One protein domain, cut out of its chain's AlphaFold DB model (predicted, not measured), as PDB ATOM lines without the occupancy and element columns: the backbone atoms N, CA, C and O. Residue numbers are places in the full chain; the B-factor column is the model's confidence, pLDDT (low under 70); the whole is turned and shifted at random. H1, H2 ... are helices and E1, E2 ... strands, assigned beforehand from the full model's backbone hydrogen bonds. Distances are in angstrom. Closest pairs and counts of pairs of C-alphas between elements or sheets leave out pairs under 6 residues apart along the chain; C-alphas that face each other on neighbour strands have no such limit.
ATOM      1  N   ASN A 115     243.011 158.434 304.644       78.25
ATOM      2  CA  ASN A 115     242.457 157.290 303.899       78.25
ATOM      3  C   ASN A 115     243.553 156.548 303.113       78.25
ATOM      4  O   ASN A 115     243.484 156.483 301.897       78.25
ATOM      5  N   PHE A 116     244.607 156.066 303.764       82.81
ATOM      6  CA  PHE A 116     245.721 155.379 303.125       82.81
ATOM      7  C   PHE A 116     245.624 153.887 303.401       82.81
ATOM      8  O   PHE A 116     245.359 153.472 304.529       82.81
ATOM      9  N   ALA A 117     245.872 153.088 302.371       85.31
ATOM     10  CA  ALA A 117     245.947 151.642 302.475       85.31
ATOM     11  C   ALA A 117     247.225 151.132 301.795       85.31
ATOM     12  O   ALA A 117     247.708 151.763 300.850       85.31
ATOM     13  N   PRO A 118     247.793 150.007 302.265       91.69
ATOM     14  CA  PRO A 118     248.875 149.342 301.559       91.69
ATOM     15  C   PRO A 118     248.334 148.739 300.258       91.69
ATOM     16  O   PRO A 118     247.520 147.816 300.274       91.69
ATOM     17  N   VAL A 119     248.795 149.264 299.130       91.19
ATOM     18  CA  VAL A 119     248.574 148.704 297.801       91.19
ATOM     19  C   VAL A 119     249.731 147.768 297.505       91.19
ATOM     20  O   VAL A 119     250.893 148.177 297.481       91.19
ATOM     21  N   ILE A 120     249.394 146.494 297.326       94.81
ATOM     22  CA  ILE A 120     250.351 145.424 297.068       94.81
ATOM     23  C   ILE A 120     250.240 145.051 295.594       94.81
ATOM     24  O   ILE A 120     249.171 144.657 295.128       94.81
ATOM     25  N   THR A 121     251.345 145.160 294.865       94.38
ATOM     26  CA  THR A 121     251.464 144.678 293.489       94.38
ATOM     27  C   THR A 121     252.478 143.549 293.451       94.38
ATOM     28  O   THR A 121     253.628 143.719 293.856       94.38
ATOM     29  N   ILE A 122     252.027 142.385 292.990       94.50
ATOM     30  CA  ILE A 122     252.854 141.191 292.853       94.50
ATOM     31  C   ILE A 122     253.225 141.075 291.378       94.50
ATOM     32  O   ILE A 122     252.360 140.838 290.537       94.50
ATOM     33  N   PHE A 123     254.505 141.268 291.082       93.00
ATOM     34  CA  PHE A 123     255.079 141.067 289.761       93.00
ATOM     35  C   PHE A 123     255.670 139.662 289.708       93.00
ATOM     36  O   PHE A 123     256.699 139.392 290.325       93.00
ATOM     37  N   ASP A 124     254.996 138.767 288.995       93.25
ATOM     38  CA  ASP A 124     255.537 137.473 288.584       93.25
ATOM     39  C   ASP A 124     255.874 137.570 287.093       93.25
ATOM     40  O   ASP A 124     255.059 137.256 286.227       93.25
ATOM     41  N   GLU A 125     257.054 138.108 286.796       93.81
ATOM     42  CA  GLU A 125     257.505 138.415 285.436       93.81
ATOM     43  C   GLU A 125     258.374 137.283 284.867       93.81
ATOM     44  O   GLU A 125     259.234 137.497 284.010       93.81
ATOM     45  N   ARG A 126     258.142 136.040 285.312       88.44
ATOM     46  CA  ARG A 126     258.858 134.881 284.776       88.44
ATOM     47  C   ARG A 126     258.596 134.757 283.278       88.44
ATOM     48  O   ARG A 126     257.457 134.577 282.854       88.44
ATOM     49  N   LYS A 127     259.671 134.787 282.483       86.81
ATOM     50  CA  LYS A 127     259.637 134.804 281.004       86.81
ATOM     51  C   LYS A 127     259.020 136.073 280.389       86.81
ATOM     52  O   LYS A 127     258.601 136.034 279.236       86.81
ATOM     53  N   ASP A 145     264.821 136.414 290.953       88.88
ATOM     54  CA  ASP A 145     265.302 137.586 290.204       88.88
ATOM     55  C   ASP A 145     264.271 138.119 289.192       88.88
ATOM     56  O   ASP A 145     264.395 139.248 288.722       88.88
ATOM     57  N   GLN A 146     263.261 137.310 288.853       90.00
ATOM     58  CA  GLN A 146     262.163 137.656 287.941       90.00
ATOM     59  C   GLN A 146     260.839 137.898 288.680       90.00
ATOM     60  O   GLN A 146     259.784 137.994 288.055       90.00
ATOM     61  N   MET A 147     260.868 137.955 290.014       92.94
ATOM     62  CA  MET A 147     259.686 138.179 290.839       92.94
ATOM     63  C   MET A 147     259.933 139.347 291.786       92.94
ATOM     64  O   MET A 147     261.011 139.505 292.351       92.94
ATOM     65  N   THR A 148     258.942 140.210 291.977       93.19
ATOM     66  CA  THR A 148     259.067 141.356 292.884       93.19
ATOM     67  C   THR A 148     257.723 141.684 293.511       93.19
ATOM     68  O   THR A 148     256.684 141.662 292.856       93.19
ATOM     69  N   VAL A 149     257.737 142.025 294.799       94.75
ATOM     70  CA  VAL A 149     256.564 142.541 295.505       94.75
ATOM     71  C   VAL A 149     256.781 144.019 295.772       94.75
ATOM     72  O   VAL A 149     257.726 144.409 296.458       94.75
ATOM     73  N   LYS A 150     255.888 144.844 295.237       93.00
ATOM     74  CA  LYS A 150     255.866 146.281 295.474       93.00
ATOM     75  C   LYS A 150     254.758 146.595 296.469       93.00
ATOM     76  O   LYS A 150     253.608 146.225 296.248       93.00
ATOM     77  N   VAL A 151     255.108 147.277 297.555       92.44
ATOM     78  CA  VAL A 151     254.155 147.714 298.579       92.44
ATOM     79  C   VAL A 151     254.246 149.225 298.705       92.44
ATOM     80  O   VAL A 151     255.294 149.759 299.059       92.44
ATOM     81  N   GLU A 152     253.149 149.913 298.415       89.00
ATOM     82  CA  GLU A 152     253.045 151.366 298.543       89.00
ATOM     83  C   GLU A 152     251.879 151.734 299.456       89.00
ATOM     84  O   GLU A 152     250.806 151.146 299.370       89.00
ATOM     85  N   LEU A 153     252.055 152.738 300.315       86.69
ATOM     86  CA  LEU A 153     250.939 153.340 301.041       86.69
ATOM     87  C   LEU A 153     250.300 154.409 300.154       86.69
ATOM     88  O   LEU A 153     250.842 155.508 300.027       86.69
ATOM     89  N   GLN A 154     249.154 154.094 299.554       86.38
ATOM     90  CA  GLN A 154     248.443 155.003 298.652       86.38
ATOM     91  C   GLN A 154     247.134 155.509 299.274       86.38
ATOM     92  O   GLN A 154     246.476 154.759 300.001       86.38
ATOM     93  N   PRO A 155     246.729 156.764 298.997       87.19
ATOM     94  CA  PRO A 155     245.426 157.269 299.398       87.19
ATOM     95  C   PRO A 155     244.320 156.621 298.554       87.19
ATOM     96  O   PRO A 155     244.329 156.697 297.328       87.19
ATOM     97  N   ILE A 156     243.338 156.019 299.213       86.88
ATOM     98  CA  ILE A 156     242.156 155.437 298.591       86.88
ATOM     99  C   ILE A 156     241.088 156.522 298.473       86.88
ATOM    100  O   ILE A 156     240.507 156.968 299.467       86.88
ATOM    101  N   VAL A 157     240.848 156.952 297.237       88.25
ATOM    102  CA  VAL A 157     239.835 157.948 296.886       88.25
ATOM    103  C   VAL A 157     238.863 157.314 295.902       88.25
ATOM    104  O   VAL A 157     239.269 156.777 294.874       88.25
ATOM    105  N   VAL A 158     237.573 157.388 296.215       87.94
ATOM    106  CA  VAL A 158     236.501 156.964 295.314       87.94
ATOM    107  C   VAL A 158     235.843 158.218 294.756       87.94
ATOM    108  O   VAL A 158     235.386 159.071 295.511       87.94
ATOM    109  N   VAL A 159     235.820 158.336 293.429       88.75
ATOM    110  CA  VAL A 159     235.136 159.432 292.734       88.75
ATOM    111  C   VAL A 159     233.630 159.163 292.728       88.75
ATOM    112  O   VAL A 159     233.203 158.025 292.524       88.75
ATOM    113  N   GLU A 160     232.819 160.205 292.907       87.12
ATOM    114  CA  GLU A 160     231.352 160.110 292.993       87.12
ATOM    115  C   GLU A 160     230.714 159.424 291.775       87.12
ATOM    116  O   GLU A 160     229.770 158.649 291.914       87.12
ATOM    117  N   SER A 161     231.274 159.619 290.579       86.38
ATOM    118  CA  SER A 161     230.809 158.957 289.356       86.38
ATOM    119  C   SER A 161     230.957 157.432 289.397       86.38
ATOM    120  O   SER A 161     230.101 156.714 288.880       86.38
ATOM    121  N   ASN A 162     232.009 156.920 290.041       86.94
ATOM    122  CA  ASN A 162     232.208 155.483 290.234       86.94
ATOM    123  C   ASN A 162     231.277 154.941 291.325       86.94
ATOM    124  O   ASN A 162     230.744 153.844 291.180       86.94
ATOM    125  N   ALA A 163     231.030 155.725 292.378       83.19
ATOM    126  CA  ALA A 163     230.074 155.365 293.424       83.19
ATOM    127  C   ALA A 163     228.634 155.271 292.883       83.19
ATOM    128  O   ALA A 163     227.903 154.336 293.217       83.19
ATOM    129  N   ALA A 164     228.242 156.188 291.992       82.31
ATOM    130  CA  ALA A 164     226.943 156.149 291.326       82.31
ATOM    131  C   ALA A 164     226.779 154.870 290.490       82.31
ATOM    132  O   ALA A 164     225.780 154.172 290.636       82.31
ATOM    133  N   LYS A 165     227.784 154.508 289.678       83.31
ATOM    134  CA  LYS A 165     227.781 153.260 288.886       83.31
ATOM    135  C   LYS A 165     227.618 152.019 289.758       83.31
ATOM    136  O   LYS A 165     226.757 151.192 289.479       83.31
ATOM    137  N   PHE A 166     228.379 151.935 290.846       82.44
ATOM    138  CA  PHE A 166     228.268 150.829 291.791       82.44
ATOM    139  C   PHE A 166     226.869 150.745 292.418       82.44
ATOM    140  O   PHE A 166     226.313 149.663 292.562       82.44
ATOM    141  N   THR A 167     226.247 151.888 292.716       81.94
ATOM    142  CA  THR A 167     224.865 151.927 293.222       81.94
ATOM    143  C   THR A 167     223.870 151.397 292.180       81.94
ATOM    144  O   THR A 167     222.971 150.632 292.526       81.94
ATOM    145  N   TYR A 168     224.041 151.739 290.898       76.38
ATOM    146  CA  TYR A 168     223.214 151.190 289.813       76.38
ATOM    147  C   TYR A 168     223.369 149.667 289.658       76.38
ATOM    148  O   TYR A 168     222.372 148.981 289.424       76.38
ATOM    149  N   GLU A 169     224.580 149.132 289.833       79.88
ATOM    150  CA  GLU A 169     224.838 147.682 289.851       79.88
ATOM    151  C   GLU A 169     224.164 147.003 291.055       79.88
ATOM    152  O   GLU A 169     223.492 145.984 290.904       79.88
ATOM    153  N   GLN A 170     224.272 147.592 292.249       77.12
ATOM    154  CA  GLN A 170     223.679 147.046 293.475       77.12
ATOM    155  C   GLN A 170     222.149 147.026 293.461       77.12
ATOM    156  O   GLN A 170     221.539 146.123 294.033       77.12
ATOM    157  N   LEU A 171     221.524 148.004 292.803       76.19
ATOM    158  CA  LEU A 171     220.071 148.070 292.631       76.19
ATOM    159  C   LEU A 171     219.554 147.123 291.531       76.19
ATOM    160  O   LEU A 171     218.349 147.060 291.301       76.19
ATOM    161  N   GLY A 172     220.442 146.371 290.870       66.31
ATOM    162  CA  GLY A 172     220.075 145.349 289.891       66.31
ATOM    163  C   GLY A 172     219.677 145.895 288.517       66.31
ATOM    164  O   GLY A 172     219.084 145.160 287.732       66.31
ATOM    165  N   PHE A 173     219.998 147.155 288.201       58.78
ATOM    166  CA  PHE A 173     219.723 147.738 286.876       58.78
ATOM    167  C   PHE A 173     220.696 147.255 285.791       58.78
ATOM    168  O   PHE A 173     220.396 147.348 284.602       58.78
TER     169      PHE A 173
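Overview. This is residues 115 to 127 and 145 to 173 of the 189 residues of the protein "Hypothetical protein" of Cryptomonas curvata (UniProt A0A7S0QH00). A long two-stranded ribbon, E1 beside E2, makes one arm, and beyond the end of E2 the helix H1 stands off by itself as a second arm, with no shared core. The printed part has 42 residues, in the order E1, E2, H1; the strands are antiparallel and the class is mixed, helices and strands. It is extended, with a radius of gyration of the C-alphas of 16.3 A, and flat, spanning 46 by 26 by 12 A.

Along the chain. E1, residues 116 to 124, is 25.1 A long and begins at C-alpha 116 (245.721, 155.379, 303.125). E2, residues 147 to 155, is 25.3 A long. H1, residues 160 to 170, is 15.2 A long and ends at C-alpha 170 (223.679, 147.046, 293.475).

Arrangement. E1 and E2 are antiparallel neighbours at 162 degrees; N 119 and O 152 are 2.8 A apart, N 148 and O 123 2.9 A, both within hydrogen-bond range. A tight link of 4 residues joins E2 to H1. H1 and E1 are apart. In H1 every O i to N i+4 pair is within hydrogen-bond range.

Size, cuts and confidence. The C-alphas farthest apart, of Asp 145 and Phe 173, are 46.8 A apart. Residues 128 to 144 are not printed; C-alphas 127 and 145 are 11.2 A apart across the cut. Residues 172 to 173 have pLDDT under 70.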